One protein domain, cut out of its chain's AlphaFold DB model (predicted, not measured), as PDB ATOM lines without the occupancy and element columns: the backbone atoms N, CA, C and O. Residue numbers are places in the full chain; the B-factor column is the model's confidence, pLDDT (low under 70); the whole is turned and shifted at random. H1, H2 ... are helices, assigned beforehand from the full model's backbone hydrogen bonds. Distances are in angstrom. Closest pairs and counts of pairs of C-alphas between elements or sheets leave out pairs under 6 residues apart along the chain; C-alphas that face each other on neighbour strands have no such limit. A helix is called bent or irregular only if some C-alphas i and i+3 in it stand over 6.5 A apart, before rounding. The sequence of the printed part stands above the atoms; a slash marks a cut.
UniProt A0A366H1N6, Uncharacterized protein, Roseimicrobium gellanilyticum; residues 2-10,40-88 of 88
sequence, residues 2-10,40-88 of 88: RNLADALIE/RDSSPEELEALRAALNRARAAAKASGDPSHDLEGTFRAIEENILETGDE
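Overview. This is residues 2 to 10 and 40 to 88 of the 88 residues of an uncharacterized protein of Roseimicrobium gellanilyticum (UniProt A0A366H1N6). Two long helices, H2 and H3, lie side by side as a helical hairpin, and the short helix H1 packs slantwise on H2 near the middle of its length, away from H3. The turn of the hairpin, residues 63 to 70, sticks out at one end, while the last residues, 84 to 88, trail off beyond the other. The printed part has 58 residues, with three named helices in the order H1, H2, H3 and no named strand, and its class is all helix. It is compact, with a radius of gyration of the C-alphas of 11.8 A, and its outline is flat, spanning 35 by 25 by 13 A.

Along the chain. The printed part begins at residue 2. H1 covers residues 4 to 10 and measures 9.9 A from first to last C-alpha; C-alpha 4 is at (-37.712, -33.406, -27.828). After the cut the backbone resumes at Arg 40. H2, the longest helix by residues, covers residues 44 to 63 and measures 28.5 A, from C-alpha 44 at (-43.441, -44.890, -35.842) to C-alpha 63 at (-32.496, -20.170, -44.877). H3 covers residues 69 to 83 and measures 20.6 A, ending with C-alpha 83 at (-34.991, -43.045, -40.489). No helix is bent or irregular.

Arrangement. H1 and H2 touch, and their closest C-alphas, those of Asp 6 and Ala 53, are 5.0 A apart. Their lines stand at a steep tilt of 39 degrees, and they run the same way. H2 and H3 form a helical hairpin, joined by a tight link of 5 residues. They touch, with 6 pairs of C-alphas within 8 A, and the closest C-alphas are those of Leu 47 and Leu 83, 6.7 A apart. They run opposite ways at a shallow tilt of 9 degrees, with their centres 11.4 A apart. H1 and H3 are apart. In H1, H2 and H3 every O i to N i+4 pair is within hydrogen-bond range.

Size, cuts and confidence. The two C-alphas farthest apart are those of Gly 65 and Glu 88, at 36.9 A. Residues 63 to 70 stand free, and the body without them spans 32 by 23 by 12 A. Residues 11 to 39 are not printed, and the C-alphas of Glu 10 and Arg 40 are 17.9 A apart across this cut, which lies in the link from H1 to H2. The chain ends at Glu 88. The mean pLDDT of the printed part is 72.6; residues 2, 40, 64 to 70 and 82 to 88 of the model are under 70.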
ATOM      1  N   ARG A   2     -39.682 -25.880 -28.399       53.59
ATOM      2  CA  ARG A   2     -38.786 -26.902 -28.963       53.59
ATOM      3  C   ARG A   2     -39.261 -28.252 -28.435       53.59
ATOM      4  O   ARG A   2     -39.354 -28.407 -27.219       53.59
ATOM      5  N   ASN A   3     -39.663 -29.159 -29.320       72.88
ATOM      6  CA  ASN A   3     -40.019 -30.519 -28.917       72.88
ATOM      7  C   ASN A   3     -38.736 -31.355 -28.735       72.88
ATOM      8  O   ASN A   3     -37.649 -30.932 -29.134       72.88
ATOM      9  N   LEU A   4     -38.852 -32.520 -28.093       75.25
ATOM     10  CA  LEU A   4     -37.712 -33.406 -27.828       75.25
ATOM     11  C   LEU A   4     -36.969 -33.788 -29.121       75.25
ATOM     12  O   LEU A   4     -35.744 -33.816 -29.136       75.25
ATOM     13  N   ALA A   5     -37.703 -33.990 -30.217       75.25
ATOM     14  CA  ALA A   5     -37.139 -34.303 -31.526       75.25
ATOM     15  C   ALA A   5     -36.273 -33.161 -32.093       75.25
ATOM     16  O   ALA A   5     -35.183 -33.413 -32.596       75.25
ATOM     17  N   ASP A   6     -36.702 -31.903 -31.966       71.00
ATOM     18  CA  ASP A   6     -35.915 -30.739 -32.392       71.00
ATOM     19  C   ASP A   6     -34.621 -30.613 -31.577       71.00
ATOM     20  O   ASP A   6     -33.567 -30.324 -32.140       71.00
ATOM     21  N   ALA A   7     -34.689 -30.858 -30.263       75.94
ATOM     22  CA  ALA A   7     -33.517 -30.827 -29.389       75.94
ATOM     23  C   ALA A   7     -32.522 -31.956 -29.712       75.94
ATOM     24  O   ALA A   7     -31.313 -31.738 -29.680       75.94
ATOM     25  N   LEU A   8     -33.022 -33.145 -30.062       77.62
ATOM     26  CA  LEU A   8     -32.200 -34.282 -30.480       77.62
ATOM     27  C   LEU A   8     -31.482 -34.011 -31.803       77.62
ATOM     28  O   LEU A   8     -30.270 -34.195 -31.886       77.62
ATOM     29  N   ILE A   9     -32.198 -33.522 -32.820       77.69
ATOM     30  CA  ILE A   9     -31.590 -33.175 -34.111       77.69
ATOM     31  C   ILE A   9     -30.548 -32.070 -33.942       77.69
ATOM     32  O   ILE A   9     -29.466 -32.158 -34.520       77.69
ATOM     33  N   GLU A  10     -30.832 -31.055 -33.126       75.12
ATOM     34  CA  GLU A  10     -29.872 -29.993 -32.827       75.12
ATOM     35  C   GLU A  10     -28.620 -30.530 -32.126       75.12
ATOM     36  O   GLU A  10     -27.517 -30.175 -32.532       75.12
ATOM     37  N   ARG A  40     -33.519 -46.177 -32.920       69.75
ATOM     38  CA  ARG A  40     -33.939 -47.367 -33.687       69.75
ATOM     39  C   ARG A  40     -35.110 -48.119 -33.058       69.75
ATOM     40  O   ARG A  40     -35.899 -48.703 -33.789       69.75
ATOM     41  N   ASP A  41     -35.238 -48.075 -31.735       74.56
ATOM     42  CA  ASP A  41     -36.353 -48.695 -31.007       74.56
ATOM     43  C   ASP A  41     -37.560 -47.749 -30.845       74.56
ATOM     44  O   ASP A  41     -38.537 -48.086 -30.172       74.56
ATOM     45  N   SER A  42     -37.507 -46.550 -31.438       77.12
ATOM     46  CA  SER A  42     -38.594 -45.575 -31.348       77.12
ATOM     47  C   SER A  42     -39.823 -46.022 -32.135       77.12
ATOM     48  O   SER A  42     -39.737 -46.655 -33.188       77.12
ATOM     49  N   SER A  43     -40.998 -45.658 -31.631       80.62
ATOM     50  CA  SER A  43     -42.262 -45.924 -32.309       80.62
ATOM     51  C   SER A  43     -42.370 -45.155 -33.639       80.62
ATOM     52  O   SER A  43     -41.716 -44.123 -33.824       80.62
ATOM     53  N   PRO A  44     -43.242 -45.589 -34.570       80.12
ATOM     54  CA  PRO A  44     -43.441 -44.890 -35.842       80.12
ATOM     55  C   PRO A  44     -43.811 -43.404 -35.687       80.12
ATOM     56  O   PRO A  44     -43.350 -42.573 -36.465       80.12
ATOM     57  N   GLU A  45     -44.593 -43.057 -34.658       79.00
ATOM     58  CA  GLU A  45     -44.989 -41.673 -34.358       79.00
ATOM     59  C   GLU A  45     -43.788 -40.815 -33.914       79.00
ATOM     60  O   GLU A  45     -43.665 -39.647 -34.294       79.00
ATOM     61  N   GLU A  46     -42.865 -41.396 -33.147       78.19
ATOM     62  CA  GLU A  46     -41.629 -40.738 -32.711       78.19
ATOM     63  C   GLU A  46     -40.650 -40.552 -33.880       78.19
ATOM     64  O   GLU A  46     -40.057 -39.479 -34.024       78.19
ATOM     65  N   LEU A  47     -40.542 -41.546 -34.768       80.38
ATOM     66  CA  LEU A  47     -39.756 -41.449 -36.005       80.38
ATOM     67  C   LEU A  47     -40.310 -40.378 -36.953       80.38
ATOM     68  O   LEU A  47     -39.542 -39.635 -37.572       80.38
ATOM     69  N   GLU A  48     -41.633 -40.237 -37.049       81.88
ATOM     70  CA  GLU A  48     -42.261 -39.174 -37.835       81.88
ATOM     71  C   GLU A  48     -41.984 -37.785 -37.235       81.88
ATOM     72  O   GLU A  48     -41.633 -36.845 -37.959       81.88
ATOM     73  N   ALA A  49     -42.040 -37.656 -35.906       80.50
ATOM     74  CA  ALA A  49     -41.667 -36.423 -35.217       80.50
ATOM     75  C   ALA A  49     -40.190 -36.043 -35.454       80.50
ATOM     76  O   ALA A  49     -39.884 -34.862 -35.659       80.50
ATOM     77  N   LEU A  50     -39.292 -37.034 -35.493       79.62
ATOM     78  CA  LEU A  50     -37.870 -36.864 -35.816       79.62
ATOM     79  C   LEU A  50     -37.644 -36.473 -37.279       79.62
ATOM     80  O   LEU A  50     -36.908 -35.520 -37.537       79.62
ATOM     81  N   ARG A  51     -38.334 -37.108 -38.235       81.88
ATOM     82  CA  ARG A  51     -38.331 -36.701 -39.657       81.88
ATOM     83  C   ARG A  51     -38.780 -35.253 -39.826       81.88
ATOM     84  O   ARG A  51     -38.167 -34.482 -40.568       81.88
ATOM     85  N   ALA A  52     -39.842 -34.853 -39.130       82.44
ATOM     86  CA  ALA A  52     -40.336 -33.482 -39.179       82.44
ATOM     87  C   ALA A  52     -39.322 -32.487 -38.583       82.44
ATOM     88  O   ALA A  52     -39.147 -31.394 -39.126       82.44
ATOM     89  N   ALA A  53     -38.639 -32.856 -37.495       80.56
ATOM     90  CA  ALA A  53     -37.579 -32.052 -36.887       80.56
ATOM     91  C   ALA A  53     -36.355 -31.904 -37.803       80.56
ATOM     92  O   ALA A  53     -35.872 -30.789 -38.008       80.56
ATOM     93  N   LEU A  54     -35.912 -32.995 -38.433       82.00
ATOM     94  CA  LEU A  54     -34.805 -32.994 -39.393       82.00
ATOM     95  C   LEU A  54     -35.094 -32.074 -40.585       82.00
ATOM     96  O   LEU A  54     -34.268 -31.237 -40.949       82.00
ATOM     97  N   ASN A  55     -36.306 -32.150 -41.141       82.12
ATOM     98  CA  ASN A  55     -36.728 -31.271 -42.231       82.12
ATOM     99  C   ASN A  55     -36.755 -29.790 -41.825       82.12
ATOM    100  O   ASN A  55     -36.346 -28.929 -42.610       82.12
ATOM    101  N   ARG A  56     -37.184 -29.473 -40.594       81.62
ATOM    102  CA  ARG A  56     -37.120 -28.102 -40.061       81.62
ATOM    103  C   ARG A  56     -35.680 -27.614 -39.928       81.62
ATOM    104  O   ARG A  56     -35.395 -26.492 -40.342       81.62
ATOM    105  N   ALA A  57     -34.779 -28.442 -39.400       79.88
ATOM    106  CA  ALA A  57     -33.363 -28.108 -39.267       79.88
ATOM    107  C   ALA A  57     -32.709 -27.858 -40.636       79.88
ATOM    108  O   ALA A  57     -32.031 -26.848 -40.822       79.88
ATOM    109  N   ARG A  58     -33.005 -28.703 -41.631       79.56
ATOM    110  CA  ARG A  58     -32.531 -28.537 -43.012       79.56
ATOM    111  C   ARG A  58     -33.056 -27.253 -43.659       79.56
ATOM    112  O   ARG A  58     -32.301 -26.532 -44.309       79.56
ATOM    113  N   ALA A  59     -34.338 -26.938 -43.466       80.69
ATOM    114  CA  ALA A  59     -34.932 -25.698 -43.961       80.69
ATOM    115  C   ALA A  59     -34.314 -24.457 -43.293       80.69
ATOM    116  O   ALA A  59     -34.042 -23.473 -43.978       80.69
ATOM    117  N   ALA A  60     -34.052 -24.518 -41.984       78.44
ATOM    118  CA  ALA A  60     -33.397 -23.446 -41.241       78.44
ATOM    119  C   ALA A  60     -31.948 -23.226 -41.706       78.44
ATOM    120  O   ALA A  60     -31.577 -22.085 -41.966       78.44
ATOM    121  N   ALA A  61     -31.175 -24.300 -41.904       74.19
ATOM    122  CA  ALA A  61     -29.808 -24.237 -42.428       74.19
ATOM    123  C   ALA A  61     -29.758 -23.655 -43.855       74.19
ATOM    124  O   ALA A  61     -28.916 -22.821 -44.181       74.19
ATOM    125  N   LYS A  62     -30.723 -24.025 -44.707       74.81
ATOM    126  CA  LYS A  62     -30.857 -23.444 -46.051       74.81
ATOM    127  C   LYS A  62     -31.224 -21.957 -46.003       74.81
ATOM    128  O   LYS A  62     -30.749 -21.183 -46.830       74.81
ATOM    129  N   ALA A  63     -32.069 -21.556 -45.052       76.50
ATOM    130  CA  ALA A  63     -32.496 -20.170 -44.877       76.50
ATOM    131  C   ALA A  63     -31.401 -19.273 -44.277       76.50
ATOM    132  O   ALA A  63     -31.355 -18.089 -44.607       76.50
ATOM    133  N   SER A  64     -30.509 -19.815 -43.442       69.00
ATOM    134  CA  SER A  64     -29.345 -19.084 -42.925       69.00
ATOM    135  C   SER A  64     -28.262 -18.855 -43.983       69.00
ATOM    136  O   SER A  64     -27.350 -18.069 -43.744       69.00
ATOM    137  N   GLY A  65     -28.376 -19.487 -45.159       61.84
ATOM    138  CA  GLY A  65     -27.453 -19.303 -46.277       61.84
ATOM    139  C   GLY A  65     -26.061 -19.874 -46.020       61.84
ATOM    140  O   GLY A  65     -25.127 -19.486 -46.714       61.84
ATOM    141  N   ASP A  66     -25.927 -20.762 -45.032       57.69
ATOM    142  CA  ASP A  66     -24.666 -21.392 -44.660       57.69
ATOM    143  C   ASP A  66     -24.479 -22.664 -45.507       57.69
ATOM    144  O   ASP A  66     -25.221 -23.634 -45.327       57.69
ATOM    145  N   PRO A  67     -23.549 -22.676 -46.481       53.97
ATOM    146  CA  PRO A  67     -23.331 -23.803 -47.374       53.97
ATOM    147  C   PRO A  67     -22.350 -24.807 -46.757       53.97
ATOM    148  O   PRO A  67     -21.544 -25.396 -47.479       53.97
ATOM    149  N   SER A  68     -22.358 -24.971 -45.430       58.50
ATOM    150  CA  SER A  68     -21.532 -25.969 -44.757       58.50
ATOM    151  C   SER A  68     -21.893 -27.354 -45.293       58.50
ATOM    152  O   SER A  68     -22.892 -27.956 -44.910       58.50
ATOM    153  N   HIS A  69     -21.068 -27.853 -46.214       57.97
ATOM    154  CA  HIS A  69     -21.212 -29.154 -46.873       57.97
ATOM    155  C   HIS A  69     -21.281 -30.302 -45.841       57.97
ATOM    156  O   HIS A  69     -21.922 -31.329 -46.071       57.97
ATOM    157  N   ASP A  70     -20.698 -30.069 -44.662       66.31
ATOM    158  CA  ASP A  70     -20.722 -30.960 -43.503       66.31
ATOM    159  C   ASP A  70     -22.121 -31.089 -42.869       66.31
ATOM    160  O   ASP A  70     -22.476 -32.165 -42.380       66.31
ATOM    161  N   LEU A  71     -22.967 -30.051 -42.933       70.19
ATOM    162  CA  LEU A  71     -24.353 -30.103 -42.445       70.19
ATOM    163  C   LEU A  71     -25.230 -30.985 -43.334       70.19
ATOM    164  O   LEU A  71     -25.973 -31.822 -42.825       70.19
ATOM    165  N   GLU A  72     -25.137 -30.843 -44.659       73.50
ATOM    166  CA  GLU A  72     -25.903 -31.695 -45.578       73.50
ATOM    167  C   GLU A  72     -25.475 -33.163 -45.488       73.50
ATOM    168  O   GLU A  72     -26.334 -34.049 -45.498       73.50
ATOM    169  N   GLY A  73     -24.172 -33.428 -45.345       73.50
ATOM    170  CA  GLY A  73     -23.659 -34.776 -45.093       73.50
ATOM    171  C   GLY A  73     -24.196 -35.371 -43.789       73.50
ATOM    172  O   GLY A  73     -24.628 -36.522 -43.777       73.50
ATOM    173  N   THR A  74     -24.244 -34.564 -42.725       76.44
ATOM    174  CA  THR A  74     -24.789 -34.964 -41.420       76.44
ATOM    175  C   THR A  74     -26.283 -35.276 -41.502       76.44
ATOM    176  O   THR A  74     -26.715 -36.329 -41.039       76.44
ATOM    177  N   PHE A  75     -27.086 -34.414 -42.136       79.62
ATOM    178  CA  PHE A  75     -28.527 -34.648 -42.268       79.62
ATOM    179  C   PHE A  75     -28.843 -35.919 -43.059       79.62
ATOM    180  O   PHE A  75     -29.725 -36.673 -42.653       79.62
ATOM    181  N   ARG A  76     -28.100 -36.185 -44.139       79.50
ATOM    182  CA  ARG A  76     -28.244 -37.428 -44.908       79.50
ATOM    183  C   ARG A  76     -27.866 -38.654 -44.077       79.50
ATOM    184  O   ARG A  76     -28.606 -39.626 -44.076       79.50
ATOM    185  N   ALA A  77     -26.768 -38.595 -43.322       77.75
ATOM    186  CA  ALA A  77     -26.359 -39.711 -42.470       77.75
ATOM    187  C   ALA A  77     -27.411 -40.037 -41.394       77.75
ATOM    188  O   ALA A  77     -27.655 -41.210 -41.118       77.75
ATOM    189  N   ILE A  78     -28.063 -39.023 -40.811       77.00
ATOM    190  CA  ILE A  78     -29.176 -39.206 -39.865       77.00
ATOM    191  C   ILE A  78     -30.364 -39.893 -40.552       77.00
ATOM    192  O   ILE A  78     -30.949 -40.816 -39.989       77.00
ATOM    193  N   GLU A  79     -30.710 -39.464 -41.766       79.81
ATOM    194  CA  GLU A  79     -31.806 -40.043 -42.546       79.81
ATOM    195  C   GLU A  79     -31.552 -41.528 -42.866       79.81
ATOM    196  O   GLU A  79     -32.372 -42.374 -42.515       79.81
ATOM    197  N   GLU A  80     -30.373 -41.860 -43.393       79.06
ATOM    198  CA  GLU A  80     -29.989 -43.230 -43.773       79.06
ATOM    199  C   GLU A  80     -29.849 -44.169 -42.554       79.06
ATOM    200  O   GLU A  80     -30.264 -45.326 -42.593       79.06
ATOM    201  N   ASN A  81     -29.278 -43.701 -41.435       73.81
ATOM    202  CA  ASN A  81     -28.958 -44.580 -40.299       73.81
ATOM    203  C   ASN A  81     -30.093 -44.745 -39.280       73.81
ATOM    204  O   ASN A  81     -30.118 -45.756 -38.565       73.81
ATOM    205  N   ILE A  82     -30.980 -43.749 -39.178       69.94
ATOM    206  CA  ILE A  82     -32.025 -43.677 -38.145       69.94
ATOM    207  C   ILE A  82     -33.423 -43.787 -38.754       69.94
ATOM    208  O   ILE A  82     -34.309 -44.374 -38.142       69.94
ATOM    209  N   LEU A  83     -33.646 -43.212 -39.939       69.06
ATOM    210  CA  LEU A  83     -34.991 -43.045 -40.489       69.06
ATOM    211  C   LEU A  83     -35.307 -44.010 -41.637       69.06
ATOM    212  O   LEU A  83     -36.487 -44.260 -41.866       69.06
ATOM    213  N   GLU A  84     -34.317 -44.570 -42.333       66.31
ATOM    214  CA  GLU A  84     -34.520 -45.591 -43.379       66.31
ATOM    215  C   GLU A  84     -34.590 -47.034 -42.854       66.31
ATOM    216  O   GLU A  84     -34.853 -47.952 -43.618       66.31
ATOM    217  N   THR A  85     -34.468 -47.273 -41.546       54.56
ATOM    218  CA  THR A  85     -34.577 -48.629 -40.961       54.56
ATOM    219  C   THR A  85     -36.014 -49.189 -40.926       54.56
ATOM    220  O   THR A  85     -36.292 -50.136 -40.195       54.56
ATOM    221  N   GLY A  86     -36.937 -48.599 -41.696       51.72
ATOM    222  CA  GLY A  86     -38.372 -48.898 -41.694       51.72
ATOM    223  C   GLY A  86     -38.907 -49.687 -42.894       51.72
ATOM    224  O   GLY A  86     -40.101 -49.974 -42.896       51.72
ATOM    225  N   ASP A  87     -38.075 -50.054 -43.869       43.19
ATOM    226  CA  ASP A  87     -38.466 -50.926 -44.983       43.19
ATOM    227  C   ASP A  87     -37.519 -52.143 -45.029       43.19
ATOM    228  O   ASP A  87     -36.364 -52.024 -45.425       43.19
ATOM    229  N   GLU A  88     -38.046 -53.267 -44.529       41.47
ATOM    230  CA  GLU A  88     -37.746 -54.689 -44.824       41.47
ATOM    231  C   GLU A  88     -36.289 -55.168 -45.024       41.47
ATOM    232  O   GLU A  88     -35.671 -54.930 -46.086       41.47
TER     233      GLU A  88